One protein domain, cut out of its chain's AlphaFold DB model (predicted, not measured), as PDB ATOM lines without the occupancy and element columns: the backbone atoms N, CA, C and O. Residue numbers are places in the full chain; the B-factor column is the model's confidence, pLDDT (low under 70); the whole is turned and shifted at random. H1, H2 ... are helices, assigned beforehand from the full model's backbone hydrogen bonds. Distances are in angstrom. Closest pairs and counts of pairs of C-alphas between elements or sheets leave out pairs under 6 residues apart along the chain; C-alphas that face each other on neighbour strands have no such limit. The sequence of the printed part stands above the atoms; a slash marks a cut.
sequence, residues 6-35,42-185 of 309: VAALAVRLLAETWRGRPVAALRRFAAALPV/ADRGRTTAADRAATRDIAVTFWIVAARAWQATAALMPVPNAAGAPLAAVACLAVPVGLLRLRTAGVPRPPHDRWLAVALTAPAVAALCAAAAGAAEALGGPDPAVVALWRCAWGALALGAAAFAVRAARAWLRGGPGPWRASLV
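AT A GLANCE: This is residues 6 to 35 and 42 to 185 of the 309 residues of an uncharacterized protein of Microbispora sp. GKU 823 (UniProt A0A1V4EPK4). Look for a rod built on an up-and-down bundle, H1, H3, H5, H6 and H7, each running against the one before it in the chain; the long H3 packs among the others with its later residues, and its first residues run on to one end of the rod. H2 and little H8 pack on H3 beyond the bundle's core, and little H4 is near the other end. The printed part has 174 residues, eight named helices, H1 to H8, and no named strand: all helix. It is only just compact, close to loose, with a radius of gyration of the C-alphas of 18.3 A and spans of 69 by 32 by 23 A.

HOW THE PARTS SIT: Start at H3, residues 42 to 76, the hub, touching six helices. Its residues 62 to 73 touch H6, residues 114 to 140, closest at C-alphas Ala 66 and Leu 120, 5.0 A, at a shallow tilt of 22 degrees. H6 forms hairpins with H5, residues 86 to 104, closest C-alphas Val 90 and Ala 131, 4.4 A, and with H7, residues 144 to 174, closest C-alphas Ala 126 and Ala 153, 4.0 A. H5 and H7 are apart. H3 also touches H1, residues 6 to 18, at C-alphas Leu 14 and Ala 72, 6.3 A; H2, residues 21 to 31, at Phe 29 and Ala 54, 5.9 A; and H8, residues 181 to 184, at Asp 57 and Leu 184, 6.1 A. H4, residues 79 to 82, touches H5 only at the corner. Every O i to N i+4 pair is within hydrogen-bond range in H1, H2 and H7, against 29 of 31 in H3, 8 of 15 in H5 and 21 of 23 in H6; H4 and H8 are too short.

IN THESE COORDINATES: Find C-alpha 42 at (-118.933, 59.023, 81.581); H3 runs 52.1 A to C-alpha 76 at (-124.207, 64.983, 30.130). H7 spans 43.9 A and H6 37.3 A, with a kink of 29 degrees near residue 121.

THE WHOLE: Residues 36 to 41 are not printed, a gap of 17.0 A between C-alphas 35 and 42. Of the links printed whole, none is long. Look for pLDDT under 70 at residues 6 to 35, 42 to 56, 106 and 171 to 185.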
ATOM      1  N   VAL A   6    -127.944  74.401  25.609       57.25
ATOM      2  CA  VAL A   6    -127.893  73.091  26.274       57.25
ATOM      3  C   VAL A   6    -126.539  72.852  26.950       57.25
ATOM      4  O   VAL A   6    -126.492  72.404  28.093       57.25
ATOM      5  N   ALA A   7    -125.433  73.205  26.291       54.62
ATOM      6  CA  ALA A   7    -124.093  73.093  26.864       54.62
ATOM      7  C   ALA A   7    -123.891  74.092  28.016       54.62
ATOM      8  O   ALA A   7    -123.330  73.740  29.052       54.62
ATOM      9  N   ALA A   8    -124.414  75.314  27.883       60.41
ATOM     10  CA  ALA A   8    -124.393  76.309  28.955       60.41
ATOM     11  C   ALA A   8    -125.236  75.870  30.169       60.41
ATOM     12  O   ALA A   8    -124.794  76.009  31.312       60.41
ATOM     13  N   LEU A   9    -126.413  75.277  29.935       63.75
ATOM     14  CA  LEU A   9    -127.258  74.700  30.981       63.75
ATOM     15  C   LEU A   9    -126.554  73.527  31.678       63.75
ATOM     16  O   LEU A   9    -126.546  73.465  32.904       63.75
ATOM     17  N   ALA A  10    -125.907  72.641  30.920       56.56
ATOM     18  CA  ALA A  10    -125.161  71.507  31.457       56.56
ATOM     19  C   ALA A  10    -123.959  71.949  32.310       56.56
ATOM     20  O   ALA A  10    -123.750  71.420  33.401       56.56
ATOM     21  N   VAL A  11    -123.209  72.967  31.870       61.75
ATOM     22  CA  VAL A  11    -122.097  73.561  32.637       61.75
ATOM     23  C   VAL A  11    -122.601  74.261  33.897       61.75
ATOM     24  O   VAL A  11    -121.988  74.137  34.958       61.75
ATOM     25  N   ARG A  12    -123.734  74.962  33.822       66.44
ATOM     26  CA  ARG A  12    -124.351  75.601  34.988       66.44
ATOM     27  C   ARG A  12    -124.869  74.570  35.992       66.44
ATOM     28  O   ARG A  12    -124.592  74.707  37.179       66.44
ATOM     29  N   LEU A  13    -125.516  73.501  35.529       61.03
ATOM     30  CA  LEU A  13    -125.939  72.370  36.359       61.03
ATOM     31  C   LEU A  13    -124.739  71.648  36.983       61.03
ATOM     32  O   LEU A  13    -124.782  71.291  38.157       61.03
ATOM     33  N   LEU A  14    -123.633  71.486  36.251       61.00
ATOM     34  CA  LEU A  14    -122.360  70.992  36.786       61.00
ATOM     35  C   LEU A  14    -121.809  71.926  37.874       61.00
ATOM     36  O   LEU A  14    -121.451  71.484  38.963       61.00
ATOM     37  N   ALA A  15    -121.774  73.233  37.625       60.34
ATOM     38  CA  ALA A  15    -121.299  74.199  38.605       60.34
ATOM     39  C   ALA A  15    -122.177  74.198  39.868       60.34
ATOM     40  O   ALA A  15    -121.651  74.184  40.977       60.34
ATOM     41  N   GLU A  16    -123.500  74.147  39.722       62.22
ATOM     42  CA  GLU A  16    -124.454  74.080  40.835       62.22
ATOM     43  C   GLU A  16    -124.399  72.732  41.580       62.22
ATOM     44  O   GLU A  16    -124.550  72.695  42.804       62.22
ATOM     45  N   THR A  17    -124.131  71.623  40.882       59.00
ATOM     46  CA  THR A  17    -123.998  70.292  41.504       59.00
ATOM     47  C   THR A  17    -122.720  70.165  42.331       59.00
ATOM     48  O   THR A  17    -122.771  69.561  43.405       59.00
ATOM     49  N   TRP A  18    -121.607  70.774  41.902       57.84
ATOM     50  CA  TRP A  18    -120.313  70.696  42.597       57.84
ATOM     51  C   TRP A  18    -120.027  71.848  43.577       57.84
ATOM     52  O   TRP A  18    -119.274  71.648  44.528       57.84
ATOM     53  N   ARG A  19    -120.648  73.030  43.434       57.38
ATOM     54  CA  ARG A  19    -120.504  74.165  44.385       57.38
ATOM     55  C   ARG A  19    -121.255  73.977  45.715       57.38
ATOM     56  O   ARG A  19    -121.319  74.889  46.535       57.38
ATOM     57  N   GLY A  20    -121.862  72.816  45.942       52.19
ATOM     58  CA  GLY A  20    -122.845  72.627  47.002       52.19
ATOM     59  C   GLY A  20    -122.306  72.516  48.439       52.19
ATOM     60  O   GLY A  20    -121.299  71.866  48.726       52.19
ATOM     61  N   ARG A  21    -123.157  72.993  49.365       59.69
ATOM     62  CA  ARG A  21    -123.224  72.694  50.815       59.69
ATOM     63  C   ARG A  21    -122.773  71.280  51.264       59.69
ATOM     64  O   ARG A  21    -122.175  71.223  52.332       59.69
ATOM     65  N   PRO A  22    -123.003  70.153  50.546       59.69
ATOM     66  CA  PRO A  22    -122.527  68.821  50.959       59.69
ATOM     67  C   PRO A  22    -121.011  68.689  51.165       59.69
ATOM     68  O   PRO A  22    -120.592  67.981  52.072       59.69
ATOM     69  N   VAL A  23    -120.181  69.371  50.371       63.88
ATOM     70  CA  VAL A  23    -118.712  69.286  50.511       63.88
ATOM     71  C   VAL A  23    -118.244  70.036  51.755       63.88
ATOM     72  O   VAL A  23    -117.410  69.552  52.518       63.88
ATOM     73  N   ALA A  24    -118.840  71.206  51.998       66.38
ATOM     74  CA  ALA A  24    -118.641  71.956  53.232       66.38
ATOM     75  C   ALA A  24    -119.171  71.181  54.451       66.38
ATOM     76  O   ALA A  24    -118.535  71.191  55.500       66.38
ATOM     77  N   ALA A  25    -120.294  70.471  54.306       61.19
ATOM     78  CA  ALA A  25    -120.849  69.616  55.351       61.19
ATOM     79  C   ALA A  25    -119.914  68.444  55.684       61.19
ATOM     80  O   ALA A  25    -119.636  68.232  56.855       61.19
ATOM     81  N   LEU A  26    -119.335  67.760  54.686       65.50
ATOM     82  CA  LEU A  26    -118.340  66.699  54.916       65.50
ATOM     83  C   LEU A  26    -117.138  67.191  55.724       65.50
ATOM     84  O   LEU A  26    -116.695  66.502  56.638       65.50
ATOM     85  N   ARG A  27    -116.627  68.389  55.416       65.38
ATOM     86  CA  ARG A  27    -115.528  69.000  56.178       65.38
ATOM     87  C   ARG A  27    -115.938  69.349  57.607       65.38
ATOM     88  O   ARG A  27    -115.166  69.114  58.525       65.38
ATOM     89  N   ARG A  28    -117.152  69.874  57.800       65.44
ATOM     90  CA  ARG A  28    -117.690  70.189  59.134       65.44
ATOM     91  C   ARG A  28    -117.907  68.932  59.976       65.44
ATOM     92  O   ARG A  28    -117.529  68.929  61.137       65.44
ATOM     93  N   PHE A  29    -118.437  67.859  59.390       63.84
ATOM     94  CA  PHE A  29    -118.597  66.579  60.081       63.84
ATOM     95  C   PHE A  29    -117.251  65.929  60.408       63.84
ATOM     96  O   PHE A  29    -117.097  65.365  61.483       63.84
ATOM     97  N   ALA A  30    -116.259  66.057  59.522       62.69
ATOM     98  CA  ALA A  30    -114.906  65.582  59.790       62.69
ATOM     99  C   ALA A  30    -114.219  66.362  60.921       62.69
ATOM    100  O   ALA A  30    -113.534  65.759  61.736       62.69
ATOM    101  N   ALA A  31    -114.429  67.679  60.992       61.97
ATOM    102  CA  ALA A  31    -113.910  68.520  62.071       61.97
ATOM    103  C   ALA A  31    -114.620  68.286  63.419       61.97
ATOM    104  O   ALA A  31    -114.059  68.600  64.461       61.97
ATOM    105  N   ALA A  32    -115.842  67.744  63.396       57.31
ATOM    106  CA  ALA A  32    -116.614  67.400  64.588       57.31
ATOM    107  C   ALA A  32    -116.276  66.009  65.165       57.31
ATOM    108  O   ALA A  32    -116.757  65.681  66.247       57.31
ATOM    109  N   LEU A  33    -115.468  65.195  64.468       56.62
ATOM    110  CA  LEU A  33    -114.932  63.947  65.019       56.62
ATOM    111  C   LEU A  33    -113.816  64.286  66.031       56.62
ATOM    112  O   LEU A  33    -112.843  64.940  65.652       56.62
ATOM    113  N   PRO A  34    -113.924  63.873  67.306       52.00
ATOM    114  CA  PRO A  34    -112.947  64.195  68.335       52.00
ATOM    115  C   PRO A  34    -111.585  63.527  68.083       52.00
ATOM    116  O   PRO A  34    -111.486  62.375  67.660       52.00
ATOM    117  N   VAL A  35    -110.518  64.262  68.409       49.91
ATOM    118  CA  VAL A  35    -109.136  63.771  68.498       49.91
ATOM    119  C   VAL A  35    -108.935  63.186  69.899       49.91
ATOM    120  O   VAL A  35    -108.866  63.949  70.850       49.91
ATOM    121  N   ALA A  42    -117.668  58.382  81.972       48.34
ATOM    122  CA  ALA A  42    -118.933  59.023  81.581       48.34
ATOM    123  C   ALA A  42    -118.824  59.842  80.277       48.34
ATOM    124  O   ALA A  42    -119.833  60.176  79.652       48.34
ATOM    125  N   ASP A  43    -117.595  60.157  79.865       48.78
ATOM    126  CA  ASP A  43    -117.294  60.880  78.631       48.78
ATOM    127  C   ASP A  43    -117.201  59.909  77.440       48.78
ATOM    128  O   ASP A  43    -117.728  60.175  76.363       48.78
ATOM    129  N   ARG A  44    -116.683  58.692  77.680       47.31
ATOM    130  CA  ARG A  44    -116.631  57.586  76.701       47.31
ATOM    131  C   ARG A  44    -117.998  57.198  76.116       47.31
ATOM    132  O   ARG A  44    -118.091  56.852  74.940       47.31
ATOM    133  N   GLY A  45    -119.072  57.242  76.905       45.38
ATOM    134  CA  GLY A  45    -120.425  56.916  76.424       45.38
ATOM    135  C   GLY A  45    -121.027  57.981  75.493       45.38
ATOM    136  O   GLY A  45    -121.768  57.650  74.568       45.38
ATOM    137  N   ARG A  46    -120.683  59.259  75.708       49.75
ATOM    138  CA  ARG A  46    -121.153  60.394  74.897       49.75
ATOM    139  C   ARG A  46    -120.334  60.570  73.625       49.75
ATOM    140  O   ARG A  46    -120.929  60.735  72.559       49.75
ATOM    141  N   THR A  47    -119.009  60.449  73.709       52.94
ATOM    142  CA  THR A  47    -118.129  60.479  72.530       52.94
ATOM    143  C   THR A  47    -118.499  59.368  71.554       52.94
ATOM    144  O   THR A  47    -118.783  59.641  70.395       52.94
ATOM    145  N   THR A  48    -118.707  58.139  72.033       56.28
ATOM    146  CA  THR A  48    -119.109  57.018  71.164       56.28
ATOM    147  C   THR A  48    -120.475  57.186  70.489       56.28
ATOM    148  O   THR A  48    -120.715  56.587  69.439       56.28
ATOM    149  N   ALA A  49    -121.413  57.950  71.056       54.38
ATOM    150  CA  ALA A  49    -122.693  58.247  70.407       54.38
ATOM    151  C   ALA A  49    -122.549  59.337  69.332       54.38
ATOM    152  O   ALA A  49    -123.050  59.160  68.218       54.38
ATOM    153  N   ALA A  50    -121.819  60.412  69.640       56.44
ATOM    154  CA  ALA A  50    -121.504  61.485  68.698       56.44
ATOM    155  C   ALA A  50    -120.662  60.977  67.514       56.44
ATOM    156  O   ALA A  50    -120.985  61.261  66.361       56.44
ATOM    157  N   ASP A  51    -119.672  60.120  67.771       60.25
ATOM    158  CA  ASP A  51    -118.809  59.510  66.753       60.25
ATOM    159  C   ASP A  51    -119.606  58.626  65.791       60.25
ATOM    160  O   ASP A  51    -119.389  58.635  64.574       60.25
ATOM    161  N   ARG A  52    -120.587  57.878  66.314       62.44
ATOM    162  CA  ARG A  52    -121.490  57.050  65.501       62.44
ATOM    163  C   ARG A  52    -122.418  57.899  64.636       62.44
ATOM    164  O   ARG A  52    -122.635  57.547  63.473       62.44
ATOM    165  N   ALA A  53    -122.941  59.003  65.168       62.00
ATOM    166  CA  ALA A  53    -123.756  59.947  64.408       62.00
ATOM    167  C   ALA A  53    -122.934  60.630  63.302       62.00
ATOM    168  O   ALA A  53    -123.325  60.578  62.140       62.00
ATOM    169  N   ALA A  54    -121.739  61.135  63.621       64.94
ATOM    170  CA  ALA A  54    -120.825  61.730  62.647       64.94
ATOM    171  C   ALA A  54    -120.433  60.733  61.544       64.94
ATOM    172  O   ALA A  54    -120.480  61.060  60.358       64.94
ATOM    173  N   THR A  55    -120.130  59.480  61.901       66.62
ATOM    174  CA  THR A  55    -119.823  58.416  60.928       66.62
ATOM    175  C   THR A  55    -121.009  58.131  60.005       66.62
ATOM    176  O   THR A  55    -120.843  57.973  58.791       66.62
ATOM    177  N   ARG A  56    -122.227  58.093  60.555       69.31
ATOM    178  CA  ARG A  56    -123.461  57.939  59.780       69.31
ATOM    179  C   ARG A  56    -123.685  59.126  58.843       69.31
ATOM    180  O   ARG A  56    -124.001  58.905  57.675       69.31
ATOM    181  N   ASP A  57    -123.516  60.352  59.318       70.06
ATOM    182  CA  ASP A  57    -123.748  61.564  58.531       70.06
ATOM    183  C   ASP A  57    -122.723  61.703  57.406       70.06
ATOM    184  O   ASP A  57    -123.084  62.041  56.275       70.06
ATOM    185  N   ILE A  58    -121.465  61.328  57.661       73.69
ATOM    186  CA  ILE A  58    -120.432  61.178  56.630       73.69
ATOM    187  C   ILE A  58    -120.883  60.152  55.582       73.69
ATOM    188  O   ILE A  58    -120.866  60.452  54.386       73.69
ATOM    189  N   ALA A  59    -121.349  58.971  56.002       76.38
ATOM    190  CA  ALA A  59    -121.812  57.927  55.088       76.38
ATOM    191  C   ALA A  59    -122.994  58.384  54.216       76.38
ATOM    192  O   ALA A  59    -122.975  58.203  52.998       76.38
ATOM    193  N   VAL A  60    -124.012  59.012  54.812       74.44
ATOM    194  CA  VAL A  60    -125.176  59.540  54.082       74.44
ATOM    195  C   VAL A  60    -124.756  60.671  53.141       74.44
ATOM    196  O   VAL A  60    -125.221  60.732  52.002       74.44
ATOM    197  N   THR A  61    -123.831  61.536  53.561       79.19
ATOM    198  CA  THR A  61    -123.345  62.623  52.704       79.19
ATOM    199  C   THR A  61    -122.576  62.088  51.495       79.19
ATOM    200  O   THR A  61    -122.753  62.603  50.390       79.19
ATOM    201  N   PHE A  62    -121.814  61.000  51.644       83.06
ATOM    202  CA  PHE A  62    -121.203  60.311  50.507       83.06
ATOM    203  C   PHE A  62    -122.230  59.724  49.531       83.06
ATOM    204  O   PHE A  62    -122.034  59.826  48.321       83.06
ATOM    205  N   TRP A  63    -123.348  59.177  50.019       84.06
ATOM    206  CA  TRP A  63    -124.448  58.729  49.155       84.06
ATOM    207  C   TRP A  63    -125.099  59.884  48.383       84.06
ATOM    208  O   TRP A  63    -125.426  59.733  47.206       84.06
ATOM    209  N   ILE A  64    -125.217  61.064  49.000       83.25
ATOM    210  CA  ILE A  64    -125.693  62.277  48.319       83.25
ATOM    211  C   ILE A  64    -124.704  62.714  47.231       83.25
ATOM    212  O   ILE A  64    -125.128  63.078  46.135       83.25
ATOM    213  N   VAL A  65    -123.397  62.670  47.509       85.38
ATOM    214  CA  VAL A  65    -122.354  62.970  46.513       85.38
ATOM    215  C   VAL A  65    -122.411  61.978  45.349       85.38
ATOM    216  O   VAL A  65    -122.391  62.406  44.198       85.38
ATOM    217  N   ALA A  66    -122.553  60.680  45.626       86.00
ATOM    218  CA  ALA A  66    -122.693  59.649  44.600       86.00
ATOM    219  C   ALA A  66    -123.928  59.888  43.715       86.00
ATOM    220  O   ALA A  66    -123.822  59.883  42.489       86.00
ATOM    221  N   ALA A  67    -125.082  60.192  44.320       84.12
ATOM    222  CA  ALA A  67    -126.302  60.518  43.585       84.12
ATOM    223  C   ALA A  67    -126.132  61.764  42.697       84.12
ATOM    224  O   ALA A  67    -126.594  61.780  41.559       84.12
ATOM    225  N   ARG A  68    -125.426  62.794  43.180       84.44
ATOM    226  CA  ARG A  68    -125.128  64.005  42.397       84.44
ATOM    227  C   ARG A  68    -124.186  63.723  41.230       84.44
ATOM    228  O   ARG A  68    -124.442  64.203  40.130       84.44
ATOM    229  N   ALA A  69    -123.142  62.926  41.448       87.12
ATOM    230  CA  ALA A  69    -122.226  62.504  40.390       87.12
ATOM    231  C   ALA A  69    -122.957  61.692  39.309       87.12
ATOM    232  O   ALA A  69    -122.757  61.923  38.115       87.12
ATOM    233  N   TRP A  70    -123.855  60.795  39.722       90.50
ATOM    234  CA  TRP A  70    -124.711  60.037  38.814       90.50
ATOM    235  C   TRP A  70    -125.628  60.958  37.995       90.50
ATOM    236  O   TRP A  70    -125.621  60.876  36.772       90.50
ATOM    237  N   GLN A  71    -126.340  61.890  38.644       86.12
ATOM    238  CA  GLN A  71    -127.225  62.853  37.972       86.12
ATOM    239  C   GLN A  71    -126.477  63.722  36.957       86.12
ATOM    240  O   GLN A  71    -126.956  63.907  35.842       86.12
ATOM    241  N   ALA A  72    -125.297  64.230  37.323       85.44
ATOM    242  CA  ALA A  72    -124.470  65.026  36.421       85.44
ATOM    243  C   ALA A  72    -124.037  64.212  35.193       85.44
ATOM    244  O   ALA A  72    -124.157  64.685  34.067       85.44
ATOM    245  N   THR A  73    -123.596  62.968  35.394       86.88
ATOM    246  CA  THR A  73    -123.188  62.086  34.288       86.88
ATOM    247  C   THR A  73    -124.371  61.748  33.379       86.88
ATOM    248  O   THR A  73    -124.255  61.845  32.161       86.88
ATOM    249  N   ALA A  74    -125.527  61.413  33.958       88.25
ATOM    250  CA  ALA A  74    -126.747  61.111  33.213       88.25
ATOM    251  C   ALA A  74    -127.264  62.320  32.411       88.25
ATOM    252  O   ALA A  74    -127.779  62.144  31.312       88.25
ATOM    253  N   ALA A  75    -127.095  63.544  32.921       85.50
ATOM    254  CA  ALA A  75    -127.465  64.767  32.206       85.50
ATOM    255  C   ALA A  75    -126.505  65.106  31.051       85.50
ATOM    256  O   ALA A  75    -126.930  65.695  30.060       85.50
ATOM    257  N   LEU A  76    -125.223  64.737  31.163       84.88
ATOM    258  CA  LEU A  76    -124.207  64.983  30.130       84.88
ATOM    259  C   LEU A  76    -124.219  63.928  29.018       84.88
ATOM    260  O   LEU A  76    -123.937  64.252  27.870       84.88
ATOM    261  N   MET A  77    -124.591  62.691  29.348       87.62
ATOM    262  CA  MET A  77    -124.731  61.562  28.420       87.62
ATOM    263  C   MET A  77    -125.452  61.870  27.093       87.62
ATOM    264  O   MET A  77    -124.928  61.485  26.052       87.62
ATOM    265  N   PRO A  78    -126.622  62.541  27.068       87.31
ATOM    266  CA  PRO A  78    -127.344  62.813  25.822       87.31
ATOM    267  C   PRO A  78    -126.801  64.010  25.024       87.31
ATOM    268  O   PRO A  78    -127.191  64.189  23.870       87.31
ATOM    269  N   VAL A  79    -125.922  64.837  25.605       86.00
ATOM    270  CA  VAL A  79    -125.430  66.085  24.988       86.00
ATOM    271  C   VAL A  79    -124.755  65.871  23.627       86.00
ATOM    272  O   VAL A  79    -125.052  66.653  22.726       86.00
ATOM    273  N   PRO A  80    -123.897  64.854  23.416       86.62
ATOM    274  CA  PRO A  80    -123.211  64.663  22.134       86.62
ATOM    275  C   PRO A  80    -124.183  64.425  20.983       86.62
ATOM    276  O   PRO A  80    -124.057  65.049  19.932       86.62
ATOM    277  N   ASN A  81    -125.214  63.611  21.229       85.56
ATOM    278  CA  ASN A  81    -126.276  63.333  20.264       85.56
ATOM    279  C   ASN A  81    -127.142  64.573  20.017       85.56
ATOM    280  O   ASN A  81    -127.402  64.929  18.872       85.56
ATOM    281  N   ALA A  82    -127.552  65.272  21.081       84.69
ATOM    282  CA  ALA A  82    -128.404  66.457  20.971       84.69
ATOM    283  C   ALA A  82    -127.703  67.648  20.289       84.69
ATOM    284  O   ALA A  82    -128.353  68.458  19.633       84.69
ATOM    285  N   ALA A  83    -126.386  67.773  20.458       84.19
ATOM    286  CA  ALA A  83    -125.582  68.825  19.845       84.19
ATOM    287  C   ALA A  83    -125.031  68.441  18.460       84.19
ATOM    288  O   ALA A  83    -124.399  69.287  17.829       84.19
ATOM    289  N   GLY A  84    -125.214  67.191  18.013       84.69
ATOM    290  CA  GLY A  84    -124.575  66.665  16.802       84.69
ATOM    291  C   GLY A  84    -123.044  66.731  16.855       84.69
ATOM    292  O   GLY A  84    -122.395  66.888  15.826       84.69
ATOM    293  N   ALA A  85    -122.464  66.690  18.058       87.62
ATOM    294  CA  ALA A  85    -121.048  66.935  18.302       87.62
ATOM    295  C   ALA A  85    -120.478  65.830  19.210       87.62
ATOM    296  O   ALA A  85    -120.564  65.955  20.436       87.62
ATOM    297  N   PRO A  86    -119.864  64.767  18.654       85.94
ATOM    298  CA  PRO A  86    -119.394  63.618  19.439       85.94
ATOM    299  C   PRO A  86    -118.348  64.019  20.493       85.94
ATOM    300  O   PRO A  86    -118.372  63.533  21.625       85.94
ATOM    301  N   LEU A  87    -117.508  65.018  20.192       87.19
ATOM    302  CA  LEU A  87    -116.527  65.574  21.133       87.19
ATOM    303  C   LEU A  87    -117.148  66.228  22.376       87.19
ATOM    304  O   LEU A  87    -116.468  66.364  23.393       87.19
ATOM    305  N   ALA A  88    -118.438  66.582  22.360       86.19
ATOM    306  CA  ALA A  88    -119.108  67.075  23.560       86.19
ATOM    307  C   ALA A  88    -119.131  66.022  24.687       86.19
ATOM    308  O   ALA A  88    -119.267  66.387  25.854       86.19
ATOM    309  N   ALA A  89    -118.921  64.733  24.376       87.50
ATOM    310  CA  ALA A  89    -118.870  63.658  25.368       87.50
ATOM    311  C   ALA A  89    -117.706  63.829  26.354       87.50
ATOM    312  O   ALA A  89    -117.805  63.407  27.507       87.50
ATOM    313  N   VAL A  90    -116.635  64.521  25.944       87.12
ATOM    314  CA  VAL A  90    -115.479  64.850  26.794       87.12
ATOM    315  C   VAL A  90    -115.895  65.684  28.011       87.12
ATOM    316  O   VAL A  90    -115.279  65.573  29.071       87.12
ATOM    317  N   ALA A  91    -116.994  66.444  27.926       84.38
ATOM    318  CA  ALA A  91    -117.540  67.179  29.067       84.38
ATOM    319  C   ALA A  91    -117.910  66.263  30.250       84.38
ATOM    320  O   ALA A  91    -117.876  66.709  31.400       84.38
ATOM    321  N   CYS A  92    -118.187  64.973  30.011       86.81
ATOM    322  CA  CYS A  92    -118.436  63.996  31.072       86.81
ATOM    323  C   CYS A  92    -117.249  63.867  32.041       86.81
ATOM    324  O   CYS A  92    -117.462  63.585  33.221       86.81
ATOM    325  N   LEU A  93    -116.015  64.152  31.598       88.25
ATOM    326  CA  LEU A  93    -114.814  64.127  32.446       88.25
ATOM    327  C   LEU A  93    -114.855  65.147  33.594       88.25
ATOM    328  O   LEU A  93    -114.119  64.998  34.572       88.25
ATOM    329  N   ALA A  94    -115.760  66.130  33.552       85.19
ATOM    330  CA  ALA A  94    -116.009  67.014  34.685       85.19
ATOM    331  C   ALA A  94    -116.394  66.238  35.963       85.19
ATOM    332  O   ALA A  94    -116.048  66.661  37.067       85.19
ATOM    333  N   VAL A  95    -117.061  65.084  35.831       86.19
ATOM    334  CA  VAL A  95    -117.493  64.249  36.961       86.19
ATOM    335  C   VAL A  95    -116.319  63.576  37.687       86.19
ATOM    336  O   VAL A  95    -116.175  63.813  38.890       86.19
ATOM    337  N   PRO A  96    -115.450  62.777  37.032       87.44
ATOM    338  CA  PRO A  96    -114.286  62.195  37.698       87.44
ATOM    339  C   PRO A  96    -113.315  63.263  38.214       87.44
ATOM    340  O   PRO A  96    -112.764  63.092  39.301       87.44
ATOM    341  N   VAL A  97    -113.158  64.395  37.515       83.50
ATOM    342  CA  VAL A  97    -112.360  65.529  38.014       83.50
ATOM    343  C   VAL A  97    -112.967  66.111  39.295       83.50
ATOM    344  O   VAL A  97    -112.239  66.364  40.254       83.50
ATOM    345  N   GLY A  98    -114.292  66.282  39.356       81.88
ATOM    346  CA  GLY A  98    -115.000  66.715  40.563       81.88
ATOM    347  C   GLY A  98    -114.798  65.756  41.739       81.88
ATOM    348  O   GLY A  98    -114.425  66.184  42.832       81.88
ATOM    349  N   LEU A  99    -114.949  64.448  41.505       83.19
ATOM    350  CA  LEU A  99    -114.713  63.408  42.515       83.19
ATOM    351  C   LEU A  99    -113.253  63.368  42.993       83.19
ATOM    352  O   LEU A  99    -113.001  63.193  44.187       83.19
ATOM    353  N   LEU A 100    -112.286  63.558  42.092       84.94
ATOM    354  CA  LEU A 100    -110.870  63.625  42.444       84.94
ATOM    355  C   LEU A 100    -110.570  64.867  43.289       84.94
ATOM    356  O   LEU A 100    -109.921  64.751  44.326       84.94
ATOM    357  N   ARG A 101    -111.116  66.031  42.907       82.19
ATOM    358  CA  ARG A 101    -110.988  67.271  43.685       82.19
ATOM    359  C   ARG A 101    -111.552  67.124  45.093       82.19
ATOM    360  O   ARG A 101    -110.960  67.649  46.028       82.19
ATOM    361  N   LEU A 102    -112.653  66.387  45.272       77.88
ATOM    362  CA  LEU A 102    -113.177  66.077  46.607       77.88
ATOM    363  C   LEU A 102    -112.179  65.279  47.448       77.88
ATOM    364  O   LEU A 102    -112.001  65.583  48.624       77.88
ATOM    365  N   ARG A 103    -111.496  64.293  46.855       78.88
ATOM    366  CA  ARG A 103    -110.481  63.499  47.564       78.88
ATOM    367  C   ARG A 103    -109.261  64.326  47.957       78.88
ATOM    368  O   ARG A 103    -108.759  64.162  49.062       78.88
ATOM    369  N   THR A 104    -108.803  65.227  47.091       77.81
ATOM    370  CA  THR A 104    -107.648  66.093  47.382       77.81
ATOM    371  C   THR A 104    -107.991  67.240  48.337       77.81
ATOM    372  O   THR A 104    -107.107  67.851  48.919       77.81
ATOM    373  N   ALA A 105    -109.278  67.535  48.528       72.88
ATOM    374  CA  ALA A 105    -109.784  68.652  49.321       72.88
ATOM    375  C   ALA A 105    -109.849  68.392  50.844       72.88
ATOM    376  O   ALA A 105    -110.544  69.140  51.546       72.88
ATOM    377  N   GLY A 106    -109.159  67.359  51.342       64.69
ATOM    378  CA  GLY A 106    -109.102  67.005  52.767       64.69
ATOM    379  C   GLY A 106    -110.382  66.358  53.305       64.69
ATOM    380  O   GLY A 106    -110.641  66.406  54.503       64.69
ATOM    381  N   VAL A 107    -111.221  65.802  52.429       71.56
ATOM    382  CA  VAL A 107    -112.448  65.097  52.824       71.56
ATOM    383  C   VAL A 107    -112.074  63.737  53.440       71.56
ATOM    384  O   VAL A 107    -111.167  63.076  52.923       71.56
ATOM    385  N   PRO A 108    -112.752  63.287  54.516       72.56
ATOM    386  CA  PRO A 108    -112.509  61.976  55.117       72.56
ATOM    387  C   PRO A 108    -112.655  60.849  54.092       72.56
ATOM    388  O   PRO A 108    -113.360  60.982  53.091       72.56
ATOM    389  N   ARG A 109    -112.001  59.707  54.326       76.88
ATOM    390  CA  ARG A 109    -112.159  58.549  53.436       76.88
ATOM    391  C   ARG A 109    -113.613  58.058  53.465       76.88
ATOM    392  O   ARG A 109    -114.226  58.060  54.534       76.88
ATOM    393  N   PRO A 110    -114.169  57.622  52.319       76.06
ATOM    394  CA  PRO A 110    -115.489  57.017  52.310       76.06
ATOM    395  C   PRO A 110    -115.491  55.770  53.207       76.06
ATOM    396  O   PRO A 110    -114.488  55.046  53.252       76.06
ATOM    397  N   PRO A 111    -116.595  55.508  53.923       75.12
ATOM    398  CA  PRO A 111    -116.722  54.304  54.732       75.12
ATOM    399  C   PRO A 111    -116.571  53.050  53.860       75.12
ATOM    400  O   PRO A 111    -116.891  53.069  52.670       75.12
ATOM    401  N   HIS A 112    -116.096  51.953  54.460       75.75
ATOM    402  CA  HIS A 112    -115.975  50.647  53.801       75.75
ATOM    403  C   HIS A 112    -117.366  50.044  53.532       75.75
ATOM    404  O   HIS A 112    -117.835  49.149  54.229       75.75
ATOM    405  N   ASP A 113    -118.047  50.555  52.508       81.12
ATOM    406  CA  ASP A 113    -119.295  50.019  51.975       81.12
ATOM    407  C   ASP A 113    -119.106  49.740  50.482       81.12
ATOM    408  O   ASP A 113    -118.950  50.654  49.669       81.12
ATOM    409  N   ARG A 114    -119.133  48.454  50.115       85.50
ATOM    410  CA  ARG A 114    -118.994  47.998  48.723       85.50
ATOM    411  C   ARG A 114    -120.028  48.630  47.791       85.50
ATOM    412  O   ARG A 114    -119.709  48.917  46.644       85.50
ATOM    413  N   TRP A 115    -121.244  48.893  48.273       84.38
ATOM    414  CA  TRP A 115    -122.297  49.503  47.458       84.38
ATOM    415  C   TRP A 115    -122.049  50.988  47.239       84.38
ATOM    416  O   TRP A 115    -122.306  51.493  46.150       84.38
ATOM    417  N   LEU A 116    -121.502  51.671  48.244       84.38
ATOM    418  CA  LEU A 116    -121.092  53.061  48.107       84.38
ATOM    419  C   LEU A 116    -119.890  53.192  47.168       84.38
ATOM    420  O   LEU A 116    -119.864  54.095  46.337       84.38
ATOM    421  N   ALA A 117    -118.918  52.280  47.268       88.50
ATOM    422  CA  ALA A 117    -117.783  52.237  46.354       88.50
ATOM    423  C   ALA A 117    -118.266  52.099  44.907       88.50
ATOM    424  O   ALA A 117    -117.886  52.909  44.066       88.50
ATOM    425  N   VAL A 118    -119.177  51.155  44.653       89.19
ATOM    426  CA  VAL A 118    -119.828  50.983  43.349       89.19
ATOM    427  C   VAL A 118    -120.561  52.254  42.906       89.19
ATOM    428  O   VAL A 118    -120.378  52.702  41.780       89.19
ATOM    429  N   ALA A 119    -121.358  52.873  43.779       88.88
ATOM    430  CA  ALA A 119    -122.112  54.081  43.443       88.88
ATOM    431  C   ALA A 119    -121.214  55.300  43.151       88.88
ATOM    432  O   ALA A 119    -121.608  56.178  42.385       88.88
ATOM    433  N   LEU A 120    -120.011  55.361  43.734       88.81
ATOM    434  CA  LEU A 120    -119.025  56.414  43.479       88.81
ATOM    435  C   LEU A 120    -118.177  56.147  42.227       88.81
ATOM    436  O   LEU A 120    -117.797  57.100  41.547       88.81
ATOM    437  N   THR A 121    -117.861  54.887  41.913       91.38
ATOM    438  CA  THR A 121    -117.041  54.539  40.740       91.38
ATOM    439  C   THR A 121    -117.857  54.454  39.457       91.38
ATOM    440  O   THR A 121    -117.355  54.852  38.407       91.38
ATOM    441  N   ALA A 122    -119.115  54.014  39.523       92.75
ATOM    442  CA  ALA A 122    -119.991  53.864  38.362       92.75
ATOM    443  C   ALA A 122    -120.114  55.144  37.503       92.75
ATOM    444  O   ALA A 122    -119.893  55.053  36.295       92.75
ATOM    445  N   PRO A 123    -120.370  56.345  38.066       90.75
ATOM    446  CA  PRO A 123    -120.412  57.585  37.285       90.75
ATOM    447  C   PRO A 123    -119.065  57.939  36.639       90.75
ATOM    448  O   PRO A 123    -119.033  58.433  35.517       90.75
ATOM    449  N   ALA A 124    -117.946  57.662  37.316       92.44
ATOM    450  CA  ALA A 124    -116.611  57.922  36.778       92.44
ATOM    451  C   ALA A 124    -116.278  56.990  35.603       92.44
ATOM    452  O   ALA A 124    -115.784  57.455  34.579       92.44
ATOM    453  N   VAL A 125    -116.591  55.696  35.726       94.81
ATOM    454  CA  VAL A 125    -116.431  54.717  34.639       94.81
ATOM    455  C   VAL A 125    -117.321  55.090  33.456       94.81
ATOM    456  O   VAL A 125    -116.839  55.145  32.329       94.81
ATOM    457  N   ALA A 126    -118.586  55.435  33.709       94.12
ATOM    458  CA  ALA A 126    -119.500  55.888  32.666       94.12
ATOM    459  C   ALA A 126    -118.976  57.128  31.931       94.12
ATOM    460  O   ALA A 126    -118.987  57.167  30.703       94.12
ATOM    461  N   ALA A 127    -118.465  58.118  32.666       92.62
ATOM    462  CA  ALA A 127    -117.884  59.323  32.084       92.62
ATOM    463  C   ALA A 127    -116.649  59.035  31.215       92.62
ATOM    464  O   ALA A 127    -116.512  59.623  30.145       92.62
ATOM    465  N   LEU A 128    -115.767  58.130  31.655       95.12
ATOM    466  CA  LEU A 128    -114.580  57.725  30.894       95.12
ATOM    467  C   LEU A 128    -114.961  56.976  29.614       95.12
ATOM    468  O   LEU A 128    -114.448  57.305  28.547       95.12
ATOM    469  N   CYS A 129    -115.888  56.018  29.700       94.56
ATOM    470  CA  CYS A 129    -116.380  55.288  28.532       94.56
ATOM    471  C   CYS A 129    -117.080  56.219  27.531       94.56
ATOM    472  O   CYS A 129    -116.841  56.096  26.335       94.56
ATOM    473  N   ALA A 130    -117.883  57.181  28.002       92.12
ATOM    474  CA  ALA A 130    -118.529  58.176  27.142       92.12
ATOM    475  C   ALA A 130    -117.514  59.085  26.439       92.12
ATOM    476  O   ALA A 130    -117.604  59.300  25.235       92.12
ATOM    477  N   ALA A 131    -116.523  59.598  27.177       92.94
ATOM    478  CA  ALA A 131    -115.479  60.444  26.610       92.94
ATOM    479  C   ALA A 131    -114.635  59.686  25.573       92.94
ATOM    480  O   ALA A 131    -114.344  60.234  24.512       92.94
ATOM    481  N   ALA A 132    -114.295  58.423  25.850       92.75
ATOM    482  CA  ALA A 132    -113.600  57.557  24.902       92.75
ATOM    483  C   ALA A 132    -114.449  57.276  23.654       92.75
ATOM    484  O   ALA A 132    -113.926  57.358  22.547       92.75
ATOM    485  N   ALA A 133    -115.752  57.007  23.816       92.31
ATOM    486  CA  ALA A 133    -116.670  56.785  22.699       92.31
ATOM    487  C   ALA A 133    -116.758  58.021  21.795       92.31
ATOM    488  O   ALA A 133    -116.549  57.910  20.592       92.31
ATOM    489  N   GLY A 134    -116.985  59.204  22.375       90.62
ATOM    490  CA  GLY A 134    -117.077  60.448  21.609       90.62
ATOM    491  C   GLY A 134    -115.762  60.856  20.938       90.62
ATOM    492  O   GLY A 134    -115.779  61.394  19.836       90.62
ATOM    493  N   ALA A 135    -114.613  60.576  21.562       91.19
ATOM    494  CA  ALA A 135    -113.307  60.801  20.941       91.19
ATOM    495  C   ALA A 135    -113.051  59.829  19.777       91.19
ATOM    496  O   ALA A 135    -112.605  60.257  18.715       91.19
ATOM    497  N   ALA A 136    -113.358  58.542  19.956       91.00
ATOM    498  CA  ALA A 136    -113.205  57.530  18.915       91.00
ATOM    499  C   ALA A 136    -114.130  57.802  17.717       91.00
ATOM    500  O   ALA A 136    -113.679  57.754  16.577       91.00
ATOM    501  N   GLU A 137    -115.385  58.179  17.969       91.31
ATOM    502  CA  GLU A 137    -116.352  58.541  16.929       91.31
ATOM    503  C   GLU A 137    -115.907  59.772  16.128       91.31
ATOM    504  O   GLU A 137    -116.005  59.786  14.904       91.31
ATOM    505  N   ALA A 138    -115.353  60.786  16.800       89.62
ATOM    506  CA  ALA A 138    -114.845  61.987  16.140       89.62
ATOM    507  C   ALA A 138    -113.612  61.727  15.255       89.62
ATOM    508  O   ALA A 138    -113.404  62.452  14.284       89.62
ATOM    509  N   LEU A 139    -112.785  60.734  15.603       90.25
ATOM    510  CA  LEU A 139    -111.531  60.424  14.907       90.25
ATOM    511  C   LEU A 139    -111.691  59.369  13.807       90.25
ATOM    512  O   LEU A 139    -110.985  59.434  12.804       90.25
ATOM    513  N   GLY A 140    -112.571  58.386  14.009       85.50
ATOM    514  CA  GLY A 140    -112.673  57.194  13.161       85.50
ATOM    515  C   GLY A 140    -114.073  56.889  12.631       85.50
ATOM    516  O   GLY A 140    -114.226  55.942  11.866       85.50
ATOM    517  N   GLY A 141    -115.089  57.676  13.000       83.31
ATOM    518  CA  GLY A 141    -116.476  57.413  12.628       83.31
ATOM    519  C   GLY A 141    -117.123  56.269  13.427       83.31
ATOM    520  O   GLY A 141    -116.575  55.808  14.433       83.31
ATOM    521  N   PRO A 142    -118.330  55.830  13.028       81.62
ATOM    522  CA  PRO A 142    -119.083  54.815  13.756       81.62
ATOM    523  C   PRO A 142    -118.480  53.415  13.551       81.62
ATOM    524  O   PRO A 142    -118.599  52.823  12.482       81.62
ATOM    525  N   ASP A 143    -117.877  52.869  14.607       90.81
ATOM    526  CA  ASP A 143    -117.289  51.523  14.660       90.81
ATOM    527  C   ASP A 143    -117.955  50.684  15.777       90.81
ATOM    528  O   ASP A 143    -118.377  51.246  16.798       90.81
ATOM    529  N   PRO A 144    -118.073  49.346  15.659       90.56
ATOM    530  CA  PRO A 144    -118.496  48.462  16.748       90.56
ATOM    531  C   PRO A 144    -117.838  48.740  18.109       90.56
ATOM    532  O   PRO A 144    -118.513  48.594  19.134       90.56
ATOM    533  N   ALA A 145    -116.573  49.179  18.163       90.56
ATOM    534  CA  ALA A 145    -115.934  49.537  19.429       90.56
ATOM    535  C   ALA A 145    -116.570  50.782  20.077       90.56
ATOM    536  O   ALA A 145    -116.764  50.810  21.295       90.56
ATOM    537  N   VAL A 146    -116.973  51.780  19.282       91.12
ATOM    538  CA  VAL A 146    -117.698  52.977  19.752       91.12
ATOM    539  C   VAL A 146    -119.038  52.573  20.368       91.12
ATOM    540  O   VAL A 146    -119.391  53.020  21.462       91.12
ATOM    541  N   VAL A 147    -119.759  51.659  19.713       91.75
ATOM    542  CA  VAL A 147    -121.030  51.125  20.228       91.75
ATOM    543  C   VAL A 147    -120.819  50.382  21.548       91.75
ATOM    544  O   VAL A 147    -121.591  50.565  22.493       91.75
ATOM    545  N   ALA A 148    -119.766  49.567  21.652       93.12
ATOM    546  CA  ALA A 148    -119.427  48.870  22.889       93.12
ATOM    547  C   ALA A 148    -119.122  49.852  24.033       93.12
ATOM    548  O   ALA A 148    -119.649  49.680  25.132       93.12
ATOM    549  N   LEU A 149    -118.358  50.919  23.773       93.25
ATOM    550  CA  LEU A 149    -118.052  51.955  24.764       93.25
ATOM    551  C   LEU A 149    -119.313  52.673  25.257       93.25
ATOM    552  O   LEU A 149    -119.488  52.827  26.467       93.25
ATOM    553  N   TRP A 150    -120.235  53.034  24.360       92.12
ATOM    554  CA  TRP A 150    -121.523  53.614  24.750       92.12
ATOM    555  C   TRP A 150    -122.355  52.656  25.613       92.12
ATOM    556  O   TRP A 150    -122.923  53.072  26.627       92.12
ATOM    557  N   ARG A 151    -122.390  51.361  25.275       94.12
ATOM    558  CA  ARG A 151    -123.078  50.336  26.085       94.12
ATOM    559  C   ARG A 151    -122.432  50.169  27.456       94.12
ATOM    560  O   ARG A 151    -123.155  50.097  28.449       94.12
ATOM    561  N   CYS A 152    -121.102  50.155  27.535       93.94
ATOM    562  CA  CYS A 152    -120.374  50.147  28.804       93.94
ATOM    563  C   CYS A 152    -120.726  51.371  29.651       93.94
ATOM    564  O   CYS A 152    -120.934  51.249  30.858       93.94
ATOM    565  N   ALA A 153    -120.848  52.535  29.021       91.81
ATOM    566  CA  ALA A 153    -121.129  53.773  29.718       91.81
ATOM    567  C   ALA A 153    -122.550  53.802  30.320       91.81
ATOM    568  O   ALA A 153    -122.719  54.098  31.506       91.81
ATOM    569  N   TRP A 154    -123.564  53.395  29.548       93.25
ATOM    570  CA  TRP A 154    -124.934  53.221  30.048       93.25
ATOM    571  C   TRP A 154    -125.048  52.091  31.075       93.25
ATOM    572  O   TRP A 154    -125.719  52.252  32.097       93.25
ATOM    573  N   GLY A 155    -124.360  50.970  30.848       93.75
ATOM    574  CA  GLY A 155    -124.317  49.840  31.776       93.75
ATOM    575  C   GLY A 155    -123.731  50.226  33.134       93.75
ATOM    576  O   GLY A 155    -124.293  49.878  34.172       93.75
ATOM    577  N   ALA A 156    -122.658  51.021  33.144       92.50
ATOM    578  CA  ALA A 156    -122.075  51.557  34.368       92.50
ATOM    579  C   ALA A 156    -123.058  52.478  35.115       92.50
ATOM    580  O   ALA A 156    -123.223  52.335  36.328       92.50
ATOM    581  N   LEU A 157    -123.780  53.366  34.416       91.00
ATOM    582  CA  LEU A 157    -124.821  54.190  35.047       91.00
ATOM    583  C   LEU A 157    -125.961  53.356  35.634       91.00
ATOM    584  O   LEU A 157    -126.382  53.622  36.764       91.00
ATOM    585  N   ALA A 158    -126.438  52.345  34.909       92.00
ATOM    586  CA  ALA A 158    -127.476  51.440  35.395       92.00
ATOM    587  C   ALA A 158    -127.025  50.699  36.664       92.00
ATOM    588  O   ALA A 158    -127.781  50.590  37.628       92.00
ATOM    589  N   LEU A 159    -125.762  50.267  36.708       91.31
ATOM    590  CA  LEU A 159    -125.170  49.601  37.865       91.31
ATOM    591  C   LEU A 159    -125.071  50.531  39.090       91.31
ATOM    592  O   LEU A 159    -125.365  50.108  40.210       91.31
ATOM    593  N   GLY A 160    -124.755  51.816  38.890       86.94
ATOM    594  CA  GLY A 160    -124.813  52.831  39.949       86.94
ATOM    595  C   GLY A 160    -126.230  53.040  40.503       86.94
ATOM    596  O   GLY A 160    -126.421  53.081  41.721       86.94
ATOM    597  N   ALA A 161    -127.236  53.097  39.624       88.06
ATOM    598  CA  ALA A 161    -128.641  53.202  40.022       88.06
ATOM    599  C   ALA A 161    -129.116  51.952  40.785       88.06
ATOM    600  O   ALA A 161    -129.764  52.070  41.827       88.06
ATOM    601  N   ALA A 162    -128.728  50.757  40.331       88.62
ATOM    602  CA  ALA A 162    -129.027  49.498  41.007       88.62
ATOM    603  C   ALA A 162    -128.396  49.435  42.407       88.62
ATOM    604  O   ALA A 162    -129.067  49.056  43.365       88.62
ATOM    605  N   ALA A 163    -127.139  49.866  42.566       87.50
ATOM    606  CA  ALA A 163    -126.484  49.934  43.873       87.50
ATOM    607  C   ALA A 163    -127.240  50.848  44.851       87.50
ATOM    608  O   ALA A 163    -127.448  50.486  46.015       87.50
ATOM    609  N   PHE A 164    -127.706  52.003  44.369       83.19
ATOM    610  CA  PHE A 164    -128.525  52.929  45.148       83.19
ATOM    611  C   PHE A 164    -129.882  52.316  45.528       83.19
ATOM    612  O   PHE A 164    -130.269  52.356  46.698       83.19
ATOM    613  N   ALA A 165    -130.577  51.686  44.576       83.38
ATOM    614  CA  ALA A 165    -131.867  51.033  44.801       83.38
ATOM    615  C   ALA A 165    -131.759  49.872  45.802       83.38
ATOM    616  O   ALA A 165    -132.543  49.783  46.745       83.38
ATOM    617  N   VAL A 166    -130.733  49.027  45.668       83.69
ATOM    618  CA  VAL A 166    -130.444  47.937  46.610       83.69
ATOM    619  C   VAL A 166    -130.177  48.486  48.012       83.69
ATOM    620  O   VAL A 166    -130.649  47.923  49.002       83.69
ATOM    621  N   ARG A 167    -129.437  49.596  48.128       80.75
ATOM    622  CA  ARG A 167    -129.172  50.240  49.420       80.75
ATOM    623  C   ARG A 167    -130.436  50.832  50.039       80.75
ATOM    624  O   ARG A 167    -130.609  50.706  51.253       80.75
ATOM    625  N   ALA A 168    -131.288  51.457  49.233       72.75
ATOM    626  CA  ALA A 168    -132.581  51.991  49.644       72.75
ATOM    627  C   ALA A 168    -133.523  50.879  50.127       72.75
ATOM    628  O   ALA A 168    -134.040  50.962  51.240       72.75
ATOM    629  N   ALA A 169    -133.657  49.802  49.353       75.44
ATOM    630  CA  ALA A 169    -134.456  48.637  49.713       75.44
ATOM    631  C   ALA A 169    -133.940  47.982  51.001       75.44
ATOM    632  O   ALA A 169    -134.712  47.722  51.918       75.44
ATOM    633  N   ARG A 170    -132.619  47.795  51.138       74.56
ATOM    634  CA  ARG A 170    -132.026  47.286  52.385       74.56
ATOM    635  C   ARG A 170    -132.261  48.215  53.572       74.56
ATOM    636  O   ARG A 170    -132.459  47.717  54.675       74.56
ATOM    637  N   ALA A 171    -132.221  49.532  53.368       67.19
ATOM    638  CA  ALA A 171    -132.510  50.501  54.425       67.19
ATOM    639  C   ALA A 171    -133.956  50.381  54.905       67.19
ATOM    640  O   ALA A 171    -134.197  50.380  56.109       67.19
ATOM    641  N   TRP A 172    -134.886  50.251  53.960       66.31
ATOM    642  CA  TRP A 172    -136.305  50.093  54.231       66.31
ATOM    643  C   TRP A 172    -136.588  48.775  54.962       66.31
ATOM    644  O   TRP A 172    -137.165  48.791  56.043       66.31
ATOM    645  N   LEU A 173    -136.063  47.656  54.453       60.03
ATOM    646  CA  LEU A 173    -136.271  46.321  55.026       60.03
ATOM    647  C   LEU A 173    -135.637  46.134  56.410       60.03
ATOM    648  O   LEU A 173    -136.191  45.438  57.251       60.03
ATOM    649  N   ARG A 174    -134.450  46.707  56.649       57.66
ATOM    650  CA  ARG A 174    -133.711  46.517  57.911       57.66
ATOM    651  C   ARG A 174    -133.917  47.639  58.918       57.66
ATOM    652  O   ARG A 174    -133.255  47.637  59.949       57.66
ATOM    653  N   GLY A 175    -134.744  48.633  58.598       50.69
ATOM    654  CA  GLY A 175    -134.853  49.825  59.426       50.69
ATOM    655  C   GLY A 175    -133.487  50.496  59.632       50.69
ATOM    656  O   GLY A 175    -133.136  50.869  60.745       50.69
ATOM    657  N   GLY A 176    -132.699  50.658  58.569       53.62
ATOM    658  CA  GLY A 176    -131.435  51.405  58.595       53.62
ATOM    659  C   GLY A 176    -131.594  52.852  58.102       53.62
ATOM    660  O   GLY A 176    -132.636  53.206  57.545       53.62
ATOM    661  N   PRO A 177    -130.585  53.727  58.272       56.41
ATOM    662  CA  PRO A 177    -130.536  55.003  57.557       56.41
ATOM    663  C   PRO A 177    -130.453  54.758  56.045       56.41
ATOM    664  O   PRO A 177    -129.682  53.906  55.591       56.41
ATOM    665  N   GLY A 178    -131.261  55.471  55.261       60.34
ATOM    666  CA  GLY A 178    -131.273  55.391  53.801       60.34
ATOM    667  C   GLY A 178    -130.262  56.337  53.140       60.34
ATOM    668  O   GLY A 178    -129.611  57.123  53.826       60.34
ATOM    669  N   PRO A 179    -130.114  56.281  51.806       63.78
ATOM    670  CA  PRO A 179    -129.161  57.113  51.063       63.78
ATOM    671  C   PRO A 179    -129.647  58.563  50.818       63.78
ATOM    672  O   PRO A 179    -129.081  59.284  49.998       63.78
ATOM    673  N   TRP A 180    -130.715  58.998  51.492       67.19
ATOM    674  CA  TRP A 180    -131.412  60.268  51.249       67.19
ATOM    675  C   TRP A 180    -131.103  61.324  52.313       67.19
ATOM    676  O   TRP A 180    -130.813  61.001  53.462       67.19
ATOM    677  N   ARG A 181    -131.312  62.605  51.971       53.81
ATOM    678  CA  ARG A 181    -131.230  63.733  52.925       53.81
ATOM    679  C   ARG A 181    -132.132  63.573  54.148       53.81
ATOM    680  O   ARG A 181    -131.749  64.010  55.221       53.81
ATOM    681  N   ALA A 182    -133.278  62.906  54.013       50.69
ATOM    682  CA  ALA A 182    -134.154  62.599  55.144       50.69
ATOM    683  C   ALA A 182    -133.459  61.747  56.227       50.69
ATOM    684  O   ALA A 182    -133.878  61.748  57.375       50.69
ATOM    685  N   SER A 183    -132.374  61.042  55.888       51.91
ATOM    686  CA  SER A 183    -131.566  60.272  56.841       51.91
ATOM    687  C   SER A 183    -130.499  61.093  57.578       51.91
ATOM    688  O   SER A 183    -129.918  60.541  58.513       51.91
ATOM    689  N   LEU A 184    -130.281  62.359  57.180       46.81
ATOM    690  CA  LEU A 184    -129.493  63.377  57.903       46.81
ATOM    691  C   LEU A 184    -130.324  64.119  58.963       46.81
ATOM    692  O   LEU A 184    -129.793  64.943  59.699       46.81
ATOM    693  N   VAL A 185    -131.637  63.877  59.015       48.53
ATOM    694  CA  VAL A 185    -132.451  64.320  60.148       48.53
ATOM    695  C   VAL A 185    -131.923  63.587  61.384       48.53
ATOM    696  O   VAL A 185    -131.723  62.369  61.279       48.53
TER     697      VAL A 185